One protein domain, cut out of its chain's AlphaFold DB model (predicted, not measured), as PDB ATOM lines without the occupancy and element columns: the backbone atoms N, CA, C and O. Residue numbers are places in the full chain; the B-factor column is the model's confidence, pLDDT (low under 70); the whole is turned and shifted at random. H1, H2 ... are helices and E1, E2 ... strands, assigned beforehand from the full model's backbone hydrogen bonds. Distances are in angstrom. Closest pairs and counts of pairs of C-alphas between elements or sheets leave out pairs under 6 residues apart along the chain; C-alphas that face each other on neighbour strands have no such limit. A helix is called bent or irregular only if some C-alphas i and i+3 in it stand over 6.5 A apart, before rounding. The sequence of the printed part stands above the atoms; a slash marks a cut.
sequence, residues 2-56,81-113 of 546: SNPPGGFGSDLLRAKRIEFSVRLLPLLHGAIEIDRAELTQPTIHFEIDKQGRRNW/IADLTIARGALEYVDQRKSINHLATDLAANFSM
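Overview. This is residues 2 to 56 and 81 to 113 of the 546 residues of the protein "AsmA family protein" of Alphaproteobacteria bacterium (UniProt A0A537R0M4). You are looking at one sheet of four long strands side by side, E1, E2, E3 and E4, each bent about a right angle partway along, which gives the sheet the form of a wide V with no helix over either face. The very short helix H1 lies beyond one end of the sheet, in the link from E1 to E2, while the loops of residues 2 to 12 and 49 to 56 lie towards the other end. The 88 printed residues hold four named strands and one named helix, in the chain order E1 H1 E2 E3 E4, and the class is mostly strand. The sheet order is E1, E2, E3, E4, mixed; the whole is loose, with a radius of gyration of the C-alphas of 16.0 A, and elongated, spanning 50 by 29 by 22 A.

Arrangement. Start at E1, residues 13 to 22, an edge strand that bends by 94 degrees at residue 16. Its antiparallel neighbour is E2, residues 34 to 48, at 159 degrees between their directions; C-alphas 15 and 42 face each other at 4.0 A, and N 14 and O 43 are within hydrogen-bond range at 2.9 A. E2 bends by 87 degrees at residue 41. Beside it find E3, residues 81 to 95, parallel to E2 at 10 degrees, with N 41 and O 87 at 2.8 A and N 90 and O 42 at 2.8 A. E3 bends by 91 degrees at residue 88. E3 forms a hairpin with E4, residues 100 to 112, antiparallel at 175 degrees; N 84 and O 111 are 2.8 A apart. E4, the other edge strand, bends by 78 degrees at residue 106, and it is apart from E1. The sheet's C-alphas lie up to 8.8 A off the best plane through them, and it is twisted. H1, residues 24 to 27, is not on the sheet, with 3 pairs of C-alphas within 10 A, and is apart from E3 and E4. It is too short for any O i to N i+4 pair; its one O i to N i+3 pair is within range.

Along the chain. Find C-alpha 13 at (-23.334, -47.499, 28.395); from there E1 runs 21.3 A to Val 22. After H1, E2 covers 30.4 A from Ile 34 to Ile 48. E3 covers 29.5 A from Ile 81, at (-33.102, -48.353, 42.266), to Asp 95. E4 runs 31.0 A from Ile 100 to C-alpha 112 at (-39.823, -51.850, 38.863).

Size, cuts and confidence. The two C-alphas farthest apart, of Leu 28 and Lys 98, are 51.0 A apart. Residues 57 to 80 are not printed, and C-alphas 56 and 81 stand 18.7 A apart across this cut, in the link from E2 to E3. Of the links printed whole, E1 to H1 and E3 to E4 are tight and H1 to E2 is short. The mean pLDDT of the printed part is 83.8; look for values under 70 at residues 2 to 7, 9 to 10 and 32.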
ATOM      1  N   SER A   2     -17.599 -46.508  31.457       63.31
ATOM      2  CA  SER A   2     -16.452 -47.026  30.705       63.31
ATOM      3  C   SER A   2     -16.299 -48.536  30.894       63.31
ATOM      4  O   SER A   2     -16.684 -49.079  31.931       63.31
ATOM      5  N   ASN A   3     -15.711 -49.211  29.909       58.81
ATOM      6  CA  ASN A   3     -15.413 -50.639  29.995       58.81
ATOM      7  C   ASN A   3     -14.314 -50.953  31.027       58.81
ATOM      8  O   ASN A   3     -13.487 -50.088  31.332       58.81
ATOM      9  N   PRO A   4     -14.240 -52.204  31.522       62.34
ATOM     10  CA  PRO A   4     -13.063 -52.684  32.236       62.34
ATOM     11  C   PRO A   4     -11.793 -52.597  31.356       62.34
ATOM     12  O   PRO A   4     -11.894 -52.637  30.125       62.34
ATOM     13  N   PRO A   5     -10.586 -52.502  31.953       56.38
ATOM     14  CA  PRO A   5      -9.330 -52.450  31.202       56.38
ATOM     15  C   PRO A   5      -9.195 -53.680  30.292       56.38
ATOM     16  O   PRO A   5      -9.281 -54.806  30.784       56.38
ATOM     17  N   GLY A   6      -8.997 -53.508  28.975       55.62
ATOM     18  CA  GLY A   6      -8.920 -54.691  28.105       55.62
ATOM     19  C   GLY A   6      -9.009 -54.569  26.580       55.62
ATOM     20  O   GLY A   6      -8.955 -55.619  25.950       55.62
ATOM     21  N   GLY A   7      -9.085 -53.387  25.959       59.38
ATOM     22  CA  GLY A   7      -9.093 -53.277  24.483       59.38
ATOM     23  C   GLY A   7     -10.458 -53.495  23.809       59.38
ATOM     24  O   GLY A   7     -10.506 -53.918  22.659       59.38
ATOM     25  N   PHE A   8     -11.551 -53.216  24.523       71.81
ATOM     26  CA  PHE A   8     -12.920 -53.175  23.989       71.81
ATOM     27  C   PHE A   8     -13.147 -51.933  23.107       71.81
ATOM     28  O   PHE A   8     -12.537 -50.890  23.355       71.81
ATOM     29  N   GLY A   9     -14.020 -52.036  22.101       63.00
ATOM     30  CA  GLY A   9     -14.165 -51.033  21.037       63.00
ATOM     31  C   GLY A   9     -15.008 -49.798  21.382       63.00
ATOM     32  O   GLY A   9     -14.815 -48.748  20.771       63.00
ATOM     33  N   SER A  10     -15.929 -49.891  22.347       69.81
ATOM     34  CA  SER A  10     -16.877 -48.811  22.689       69.81
ATOM     35  C   SER A  10     -17.426 -48.937  24.114       69.81
ATOM     36  O   SER A  10     -17.538 -50.039  24.636       69.81
ATOM     37  N   ASP A  11     -17.778 -47.818  24.759       79.69
ATOM     38  CA  ASP A  11     -18.291 -47.786  26.142       79.69
ATOM     39  C   ASP A  11     -19.538 -48.670  26.367       79.69
ATOM     40  O   ASP A  11     -20.479 -48.620  25.578       79.69
ATOM     41  N   LEU A  12     -19.595 -49.390  27.501       82.75
ATOM     42  CA  LEU A  12     -20.717 -50.262  27.905       82.75
ATOM     43  C   LEU A  12     -22.079 -49.552  27.894       82.75
ATOM     44  O   LEU A  12     -23.095 -50.139  27.531       82.75
ATOM     45  N   LEU A  13     -22.113 -48.299  28.345       85.31
ATOM     46  CA  LEU A  13     -23.334 -47.499  28.395       85.31
ATOM     47  C   LEU A  13     -23.014 -46.047  28.072       85.31
ATOM     48  O   LEU A  13     -22.278 -45.388  28.818       85.31
ATOM     49  N   ARG A  14     -23.659 -45.527  27.034       87.88
ATOM     50  CA  ARG A  14     -23.675 -44.108  26.685       87.88
ATOM     51  C   ARG A  14     -25.123 -43.650  26.620       87.88
ATOM     52  O   ARG A  14     -25.912 -44.274  25.939       87.88
ATOM     53  N   ALA A  15     -25.490 -42.573  27.299       86.50
ATOM     54  CA  ALA A  15     -26.844 -42.030  27.227       86.50
ATOM     55  C   ALA A  15     -26.788 -40.537  26.938       86.50
ATOM     56  O   ALA A  15     -25.889 -39.846  27.421       86.50
ATOM     57  N   LYS A  16     -27.744 -40.035  26.151       89.62
ATOM     58  CA  LYS A  16     -27.858 -38.595  25.895       89.62
ATOM     59  C   LYS A  16     -28.266 -37.844  27.158       89.62
ATOM     60  O   LYS A  16     -27.807 -36.729  27.387       89.62
ATOM     61  N   ARG A  17     -29.145 -38.453  27.954       88.75
ATOM     62  CA  ARG A  17     -29.594 -37.914  29.232       88.75
ATOM     63  C   ARG A  17     -29.831 -39.039  30.229       88.75
ATOM     64  O   ARG A  17     -30.351 -40.088  29.855       88.75
ATOM     65  N   ILE A  18     -29.440 -38.788  31.474       88.50
ATOM     66  CA  ILE A  18     -29.735 -39.634  32.626       88.50
ATOM     67  C   ILE A  18     -30.323 -38.721  33.699       88.50
ATOM     68  O   ILE A  18     -29.672 -37.753  34.096       88.50
ATOM     69  N   GLU A  19     -31.544 -39.004  34.134       88.69
ATOM     70  CA  GLU A  19     -32.232 -38.275  35.200       88.69
ATOM     71  C   GLU A  19     -32.425 -39.210  36.401       88.69
ATOM     72  O   GLU A  19     -32.806 -40.369  36.237       88.69
ATOM     73  N   PHE A  20     -32.146 -38.720  37.611       85.62
ATOM     74  CA  PHE A  20     -32.316 -39.475  38.853       85.62
ATOM     75  C   PHE A  20     -33.247 -38.717  39.796       85.62
ATOM     76  O   PHE A  20     -33.046 -37.532  40.054       85.62
ATOM     77  N   SER A  21     -34.237 -39.415  40.342       83.50
ATOM     78  CA  SER A  21     -35.061 -38.943  41.454       83.50
ATOM     79  C   SER A  21     -34.592 -39.630  42.730       83.50
ATOM     80  O   SER A  21     -34.503 -40.854  42.774       83.50
ATOM     81  N   VAL A  22     -34.279 -38.851  43.762       81.81
ATOM     82  CA  VAL A  22     -33.792 -39.338  45.060       81.81
ATOM     83  C   VAL A  22     -34.813 -39.038  46.150       81.81
ATOM     84  O   VAL A  22     -35.467 -37.993  46.126       81.81
ATOM     85  N   ARG A  23     -34.963 -39.942  47.121       77.50
ATOM     86  CA  ARG A  23     -35.894 -39.730  48.238       77.50
ATOM     87  C   ARG A  23     -35.350 -38.691  49.215       77.50
ATOM     88  O   ARG A  23     -34.222 -38.804  49.680       77.50
ATOM     89  N   LEU A  24     -36.178 -37.712  49.586       79.06
ATOM     90  CA  LEU A  24     -35.762 -36.592  50.442       79.06
ATOM     91  C   LEU A  24     -35.473 -37.004  51.899       79.06
ATOM     92  O   LEU A  24     -34.478 -36.572  52.473       79.06
ATOM     93  N   LEU A  25     -36.322 -37.843  52.503       78.62
ATOM     94  CA  LEU A  25     -36.204 -38.236  53.918       78.62
ATOM     95  C   LEU A  25     -34.909 -39.027  54.234       78.62
ATOM     96  O   LEU A  25     -34.260 -38.700  55.232       78.62
ATOM     97  N   PRO A  26     -34.479 -40.013  53.416       74.19
ATOM     98  CA  PRO A  26     -33.191 -40.697  53.598       74.19
ATOM     99  C   PRO A  26     -31.968 -39.784  53.424       74.19
ATOM    100  O   PRO A  26     -30.988 -39.941  54.156       74.19
ATOM    101  N   LEU A  27     -32.033 -38.783  52.531       71.88
ATOM    102  CA  LEU A  27     -30.923 -37.846  52.298       71.88
ATOM    103  C   LEU A  27     -30.579 -37.023  53.543       71.88
ATOM    104  O   LEU A  27     -29.406 -36.754  53.793       71.88
ATOM    105  N   LEU A  28     -31.583 -36.675  54.357       75.56
ATOM    106  CA  LEU A  28     -31.380 -35.974  55.630       75.56
ATOM    107  C   LEU A  28     -30.595 -36.812  56.656       75.56
ATOM    108  O   LEU A  28     -30.002 -36.250  57.571       75.56
ATOM    109  N   HIS A  29     -30.561 -38.136  56.485       76.88
ATOM    110  CA  HIS A  29     -29.866 -39.087  57.357       76.88
ATOM    111  C   HIS A  29     -28.586 -39.660  56.716       76.88
ATOM    112  O   HIS A  29     -28.010 -40.614  57.232       76.88
ATOM    113  N   GLY A  30     -28.131 -39.093  55.590       74.50
ATOM    114  CA  GLY A  30     -26.919 -39.529  54.888       74.50
ATOM    115  C   GLY A  30     -27.078 -40.787  54.021       74.50
ATOM    116  O   GLY A  30     -26.074 -41.309  53.537       74.50
ATOM    117  N   ALA A  31     -28.305 -41.268  53.793       71.19
ATOM    118  CA  ALA A  31     -28.596 -42.394  52.906       71.19
ATOM    119  C   ALA A  31     -29.090 -41.899  51.535       71.19
ATOM    120  O   ALA A  31     -30.013 -41.091  51.444       71.19
ATOM    121  N   ILE A  32     -28.483 -42.391  50.452       68.38
ATOM    122  CA  ILE A  32     -28.891 -42.062  49.080       68.38
ATOM    123  C   ILE A  32     -29.743 -43.212  48.544       68.38
ATOM    124  O   ILE A  32     -29.215 -44.238  48.124       68.38
ATOM    125  N   GLU A  33     -31.061 -43.025  48.539       72.00
ATOM    126  CA  GLU A  33     -32.007 -43.943  47.899       72.00
ATOM    127  C   GLU A  33     -32.490 -43.345  46.575       72.00
ATOM    128  O   GLU A  33     -33.115 -42.278  46.560       72.00
ATOM    129  N   ILE A  34     -32.196 -44.028  45.463       76.25
ATOM    130  CA  ILE A  34     -32.663 -43.637  44.130       76.25
ATOM    131  C   ILE A  34     -34.069 -44.210  43.945       76.25
ATOM    132  O   ILE A  34     -34.262 -45.417  43.825       76.25
ATOM    133  N   ASP A  35     -35.061 -43.328  43.921       80.38
ATOM    134  CA  ASP A  35     -36.459 -43.698  43.714       80.38
ATOM    135  C   ASP A  35     -36.702 -44.067  42.244       80.38
ATOM    136  O   ASP A  35     -37.223 -45.135  41.937       80.38
ATOM    137  N   ARG A  36     -36.229 -43.225  41.318       85.56
ATOM    138  CA  ARG A  36     -36.403 -43.418  39.874       85.56
ATOM    139  C   ARG A  36     -35.141 -43.054  39.108       85.56
ATOM    140  O   ARG A  36     -34.514 -42.038  39.404       85.56
ATOM    141  N   ALA A  37     -34.812 -43.837  38.091       89.12
ATOM    142  CA  ALA A  37     -33.812 -43.501  37.086       89.12
ATOM    143  C   ALA A  37     -34.448 -43.511  35.689       89.12
ATOM    144  O   ALA A  37     -35.109 -44.477  35.317       89.12
ATOM    145  N   GLU A  38     -34.229 -42.462  34.900       92.00
ATOM    146  CA  GLU A  38     -34.662 -42.398  33.503       92.00
ATOM    147  C   GLU A  38     -33.455 -42.221  32.582       92.00
ATOM    148  O   GLU A  38     -32.644 -41.310  32.757       92.00
ATOM    149  N   LEU A  39     -33.329 -43.103  31.589       92.88
ATOM    150  CA  LEU A  39     -32.313 -43.020  30.547       92.88
ATOM    151  C   LEU A  39     -32.986 -42.707  29.213       92.88
ATOM    152  O   LEU A  39     -33.712 -43.532  28.652       92.88
ATOM    153  N   THR A  40     -32.685 -41.533  28.660       94.12
ATOM    154  CA  THR A  40     -33.178 -41.120  27.344       94.12
ATOM    155  C   THR A  40     -32.108 -41.345  26.282       94.12
ATOM    156  O   THR A  40     -30.988 -40.833  26.384       94.12
ATOM    157  N   GLN A  41     -32.477 -42.075  25.229       92.69
ATOM    158  CA  GLN A  41     -31.593 -42.487  24.138       92.69
ATOM    159  C   GLN A  41     -30.285 -43.141  24.629       92.69
ATOM    160  O   GLN A  41     -29.202 -42.665  24.272       92.69
ATOM    161  N   PRO A  42     -30.344 -44.186  25.484       94.81
ATOM    162  CA  PRO A  42     -29.153 -44.940  25.836       94.81
ATOM    163  C   PRO A  42     -28.732 -45.866  24.695       94.81
ATOM    164  O   PRO A  42     -29.551 -46.575  24.125       94.81
ATOM    165  N   THR A  43     -27.441 -45.907  24.412       92.00
ATOM    166  CA  THR A  43     -26.769 -46.961  23.661       92.00
ATOM    167  C   THR A  43     -26.074 -47.872  24.667       92.00
ATOM    168  O   THR A  43     -25.176 -47.430  25.392       92.00
ATOM    169  N   ILE A  44     -26.531 -49.120  24.749       90.75
ATOM    170  CA  ILE A  44     -25.958 -50.170  25.596       90.75
ATOM    171  C   ILE A  44     -25.150 -51.091  24.691       90.75
ATOM    172  O   ILE A  44     -25.708 -51.671  23.762       90.75
ATOM    173  N   HIS A  45     -23.858 -51.232  24.970       89.44
ATOM    174  CA  HIS A  45     -22.952 -52.048  24.169       89.44
ATOM    175  C   HIS A  45     -22.455 -53.246  24.966       89.44
ATOM    176  O   HIS A  45     -21.691 -53.098  25.918       89.44
ATOM    177  N   PHE A  46     -22.863 -54.445  24.570       89.25
ATOM    178  CA  PHE A  46     -22.360 -55.693  25.122       89.25
ATOM    179  C   PHE A  46     -21.339 -56.305  24.166       89.25
ATOM    180  O   PHE A  46     -21.681 -56.760  23.079       89.25
ATOM    181  N   GLU A  47     -20.082 -56.376  24.598       89.00
ATOM    182  CA  GLU A  47     -18.981 -56.906  23.797       89.00
ATOM    183  C   GLU A  47     -18.306 -58.116  24.454       89.00
ATOM    184  O   GLU A  47     -17.933 -58.084  25.634       89.00
ATOM    185  N   ILE A  48     -18.119 -59.175  23.661       88.69
ATOM    186  CA  ILE A  48     -17.177 -60.259  23.939       88.69
ATOM    187  C   ILE A  48     -15.997 -60.137  22.980       88.69
ATOM    188  O   ILE A  48     -16.165 -60.242  21.762       88.69
ATOM    189  N   ASP A  49     -14.800 -59.951  23.532       84.69
ATOM    190  CA  ASP A  49     -13.577 -59.830  22.740       84.69
ATOM    191  C   ASP A  49     -13.102 -61.180  22.167       84.69
ATOM    192  O   ASP A  49     -13.627 -62.254  22.485       84.69
ATOM    193  N   LYS A  50     -12.062 -61.144  21.322       86.19
ATOM    194  CA  LYS A  50     -11.444 -62.349  20.730       86.19
ATOM    195  C   LYS A  50     -10.949 -63.356  21.776       86.19
ATOM    196  O   LYS A  50     -10.872 -64.544  21.479       86.19
ATOM    197  N   GLN A  51     -10.628 -62.904  22.987       85.81
ATOM    198  CA  GLN A  51     -10.161 -63.727  24.104       85.81
ATOM    199  C   GLN A  51     -11.317 -64.274  24.963       85.81
ATOM    200  O   GLN A  51     -11.084 -65.048  25.891       85.81
ATOM    201  N   GLY A  52     -12.570 -63.921  24.658       80.19
ATOM    202  CA  GLY A  52     -13.754 -64.361  25.393       80.19
ATOM    203  C   GLY A  52     -14.059 -63.555  26.656       80.19
ATOM    204  O   GLY A  52     -14.950 -63.948  27.417       80.19
ATOM    205  N   ARG A  53     -13.349 -62.447  26.895       84.19
ATOM    206  CA  ARG A  53     -13.625 -61.523  28.001       84.19
ATOM    207  C   ARG A  53     -14.848 -60.679  27.653       84.19
ATOM    208  O   ARG A  53     -15.058 -60.319  26.500       84.19
ATOM    209  N   ARG A  54     -15.662 -60.381  28.664       85.12
ATOM    210  CA  ARG A  54     -16.918 -59.626  28.539       85.12
ATOM    211  C   ARG A  54     -16.708 -58.216  29.071       85.12
ATOM    212  O   ARG A  54     -16.063 -58.078  30.109       85.12
ATOM    213  N   ASN A  55     -17.287 -57.199  28.441       81.44
ATOM    214  CA  ASN A  55     -17.247 -55.840  28.995       81.44
ATOM    215  C   ASN A  55     -18.259 -55.623  30.147       81.44
ATOM    216  O   ASN A  55     -18.099 -54.689  30.928       81.44
ATOM    217  N   TRP A  56     -19.246 -56.515  30.327       78.88
ATOM    218  CA  TRP A  56     -20.258 -56.454  31.399       78.88
ATOM    219  C   TRP A  56     -19.861 -57.201  32.685       78.88
ATOM    220  O   TRP A  56     -20.549 -58.108  33.161       78.88
ATOM    221  N   ILE A  81     -32.295 -49.010  43.300       70.19
ATOM    222  CA  ILE A  81     -33.102 -48.353  42.266       70.19
ATOM    223  C   ILE A  81     -34.470 -49.026  42.292       70.19
ATOM    224  O   ILE A  81     -34.552 -50.222  42.003       70.19
ATOM    225  N   ALA A  82     -35.508 -48.279  42.674       81.75
ATOM    226  CA  ALA A  82     -36.863 -48.818  42.720       81.75
ATOM    227  C   ALA A  82     -37.480 -48.886  41.319       81.75
ATOM    228  O   ALA A  82     -37.946 -49.950  40.929       81.75
ATOM    229  N   ASP A  83     -37.403 -47.808  40.537       89.12
ATOM    230  CA  ASP A  83     -37.898 -47.779  39.158       89.12
ATOM    231  C   ASP A  83     -36.812 -47.335  38.164       89.12
ATOM    232  O   ASP A  83     -36.048 -46.399  38.412       89.12
ATOM    233  N   LEU A  84     -36.758 -47.992  37.008       91.00
ATOM    234  CA  LEU A  84     -35.851 -47.680  35.906       91.00
ATOM    235  C   LEU A  84     -36.633 -47.632  34.592       91.00
ATOM    236  O   LEU A  84     -37.214 -48.633  34.178       91.00
ATOM    237  N   THR A  85     -36.579 -46.496  33.903       94.44
ATOM    238  CA  THR A  85     -37.188 -46.307  32.583       94.44
ATOM    239  C   THR A  85     -36.116 -46.053  31.530       94.44
ATOM    240  O   THR A  85     -35.202 -45.250  31.715       94.44
ATOM    241  N   ILE A  86     -36.236 -46.739  30.399       94.19
ATOM    242  CA  ILE A  86     -35.432 -46.552  29.196       94.19
ATOM    243  C   ILE A  86     -36.364 -46.071  28.088       94.19
ATOM    244  O   ILE A  86     -37.356 -46.731  27.788       94.19
ATOM    245  N   ALA A  87     -36.021 -44.949  27.455       93.81
ATOM    246  CA  ALA A  87     -36.781 -44.388  26.342       93.81
ATOM    247  C   ALA A  87     -35.912 -44.237  25.085       93.81
ATOM    248  O   ALA A  87     -34.924 -43.494  25.096       93.81
ATOM    249  N   ARG A  88     -36.330 -44.871  23.978       91.88
ATOM    250  CA  ARG A  88     -35.712 -44.778  22.635       91.88
ATOM    251  C   ARG A  88     -34.228 -45.157  22.613       91.88
ATOM    252  O   ARG A  88     -33.403 -44.437  22.048       91.88
ATOM    253  N   GLY A  89     -33.879 -46.243  23.291       93.12
ATOM    254  CA  GLY A  89     -32.517 -46.756  23.353       93.12
ATOM    255  C   GLY A  89     -32.117 -47.605  22.146       93.12
ATOM    256  O   GLY A  89     -32.918 -47.908  21.263       93.12
ATOM    257  N   ALA A  90     -30.859 -48.020  22.148       93.06
ATOM    258  CA  ALA A  90     -30.306 -49.022  21.256       93.06
ATOM    259  C   ALA A  90     -29.463 -50.009  22.071       93.06
ATOM    260  O   ALA A  90     -28.756 -49.617  23.002       93.06
ATOM    261  N   LEU A  91     -29.554 -51.284  21.715       92.50
ATOM    262  CA  LEU A  91     -28.767 -52.365  22.286       92.50
ATOM    263  C   LEU A  91     -27.918 -52.971  21.175       92.50
ATOM    264  O   LEU A  91     -28.460 -53.471  20.192       92.50
ATOM    265  N   GLU A  92     -26.607 -52.953  21.355       91.62
ATOM    266  CA  GLU A  92     -25.660 -53.596  20.456       91.62
ATOM    267  C   GLU A  92     -24.993 -54.762  21.188       91.62
ATOM    268  O   GLU A  92     -24.521 -54.620  22.317       91.62
ATOM    269  N   TYR A  93     -25.000 -55.940  20.568       89.75
ATOM    270  CA  TYR A  93     -24.319 -57.130  21.061       89.75
ATOM    271  C   TYR A  93     -23.319 -57.620  20.021       89.75
ATOM    272  O   TYR A  93     -23.701 -57.991  18.909       89.75
ATOM    273  N   VAL A  94     -22.050 -57.689  20.413       88.75
ATOM    274  CA  VAL A  94     -20.943 -58.111  19.553       88.75
ATOM    275  C   VAL A  94     -20.208 -59.283  20.201       88.75
ATOM    276  O   VAL A  94     -19.664 -59.155  21.296       88.75
ATOM    277  N   ASP A  95     -20.139 -60.426  19.513       87.88
ATOM    278  CA  ASP A  95     -19.214 -61.517  19.860       87.88
ATOM    279  C   ASP A  95     -18.151 -61.639  18.765       87.88
ATOM    280  O   ASP A  95     -18.385 -62.232  17.704       87.88
ATOM    281  N   GLN A  96     -16.962 -61.096  19.037       85.69
ATOM    282  CA  GLN A  96     -15.853 -61.067  18.082       85.69
ATOM    283  C   GLN A  96     -15.316 -62.464  17.733       85.69
ATOM    284  O   GLN A  96     -14.641 -62.621  16.717       85.69
ATOM    285  N   ARG A  97     -15.602 -63.493  18.543       86.19
ATOM    286  CA  ARG A  97     -15.143 -64.873  18.295       86.19
ATOM    287  C   ARG A  97     -16.016 -65.597  17.281       86.19
ATOM    288  O   ARG A  97     -15.548 -66.511  16.613       86.19
ATOM    289  N   LYS A  98     -17.295 -65.218  17.220       81.25
ATOM    290  CA  LYS A  98     -18.306 -65.824  16.344       81.25
ATOM    291  C   LYS A  98     -18.710 -64.908  15.186       81.25
ATOM    292  O   LYS A  98     -19.587 -65.283  14.417       81.25
ATOM    293  N   SER A  99     -18.106 -63.719  15.093       81.19
ATOM    294  CA  SER A  99     -18.483 -62.658  14.147       81.19
ATOM    295  C   SER A  99     -19.978 -62.327  14.197       81.19
ATOM    296  O   SER A  99     -20.592 -62.019  13.178       81.19
ATOM    297  N   ILE A 100     -20.569 -62.410  15.391       80.88
ATOM    298  CA  ILE A 100     -21.981 -62.103  15.618       80.88
ATOM    299  C   ILE A 100     -22.092 -60.619  15.956       80.88
ATOM    300  O   ILE A 100     -21.429 -60.159  16.886       80.88
ATOM    301  N   ASN A 101     -22.956 -59.908  15.233       84.81
ATOM    302  CA  ASN A 101     -23.408 -58.568  15.585       84.81
ATOM    303  C   ASN A 101     -24.942 -58.547  15.584       84.81
ATOM    304  O   ASN A 101     -25.571 -58.864  14.573       84.81
ATOM    305  N   HIS A 102     -25.538 -58.199  16.720       87.44
ATOM    306  CA  HIS A 102     -26.972 -57.986  16.847       87.44
ATOM    307  C   HIS A 102     -27.236 -56.558  17.299       87.44
ATOM    308  O   HIS A 102     -26.720 -56.119  18.325       87.44
ATOM    309  N   LEU A 103     -28.095 -55.866  16.555       90.25
ATOM    310  CA  LEU A 103     -28.569 -54.535  16.889       90.25
ATOM    311  C   LEU A 103     -30.073 -54.603  17.146       90.25
ATOM    312  O   LEU A 103     -30.836 -55.062  16.293       90.25
ATOM    313  N   ALA A 104     -30.489 -54.124  18.311       92.25
ATOM    314  CA  ALA A 104     -31.880 -53.822  18.594       92.25
ATOM    315  C   ALA A 104     -32.039 -52.309  18.763       92.25
ATOM    316  O   ALA A 104     -31.283 -51.666  19.492       92.25
ATOM    317  N   THR A 105     -33.016 -51.734  18.072       95.44
ATOM    318  CA  THR A 105     -33.286 -50.291  18.067       95.44
ATOM    319  C   THR A 105     -34.632 -49.986  18.701       95.44
ATOM    320  O   THR A 105     -35.451 -50.883  18.879       95.44
ATOM    321  N   ASP A 106     -34.873 -48.712  19.001       95.12
ATOM    322  CA  ASP A 106     -36.114 -48.245  19.628       95.12
ATOM    323  C   ASP A 106     -36.449 -49.011  20.918       95.12
ATOM    324  O   ASP A 106     -37.585 -49.393  21.181       95.12
ATOM    325  N   LEU A 107     -35.413 -49.276  21.719       95.12
ATOM    326  CA  LEU A 107     -35.554 -49.939  23.004       95.12
ATOM    327  C   LEU A 107     -36.341 -49.027  23.948       95.12
ATOM    328  O   LEU A 107     -35.874 -47.943  24.316       95.12
ATOM    329  N   ALA A 108     -37.505 -49.489  24.377       96.50
ATOM    330  CA  ALA A 108     -38.270 -48.904  25.464       96.50
ATOM    331  C   ALA A 108     -38.426 -49.956  26.558       96.50
ATOM    332  O   ALA A 108     -38.799 -51.090  26.271       96.50
ATOM    333  N   ALA A 109     -38.121 -49.616  27.805       95.69
ATOM    334  CA  ALA A 109     -38.253 -50.563  28.905       95.69
ATOM    335  C   ALA A 109     -38.612 -49.860  30.208       95.69
ATOM    336  O   ALA A 109     -38.120 -48.772  30.487       95.69
ATOM    337  N   ASN A 110     -39.427 -50.520  31.019       96.25
ATOM    338  CA  ASN A 110     -39.753 -50.144  32.379       96.25
ATOM    339  C   ASN A 110     -39.401 -51.314  33.289       96.25
ATOM    340  O   ASN A 110     -39.839 -52.442  33.073       96.25
ATOM    341  N   PHE A 111     -38.617 -51.043  34.318       94.00
ATOM    342  CA  PHE A 111     -38.276 -51.983  35.368       94.00
ATOM    343  C   PHE A 111     -38.724 -51.400  36.703       94.00
ATOM    344  O   PHE A 111     -38.488 -50.227  36.968       94.00
ATOM    345  N   SER A 112     -39.359 -52.223  37.531       93.06
ATOM    346  CA  SER A 112     -39.823 -51.850  38.863       93.06
ATOM    347  C   SER A 112     -39.470 -52.945  39.864       93.06
ATOM    348  O   SER A 112     -39.771 -54.122  39.650       93.06
ATOM    349  N   MET A 113     -38.828 -52.556  40.958       90.19
ATOM    350  CA  MET A 113     -38.451 -53.386  42.095       90.19
ATOM    351  C   MET A 113     -38.560 -52.539  43.376       90.19
ATOM    352  O   MET A 113     -37.555 -52.031  43.875       90.19
TER     353      MET A 113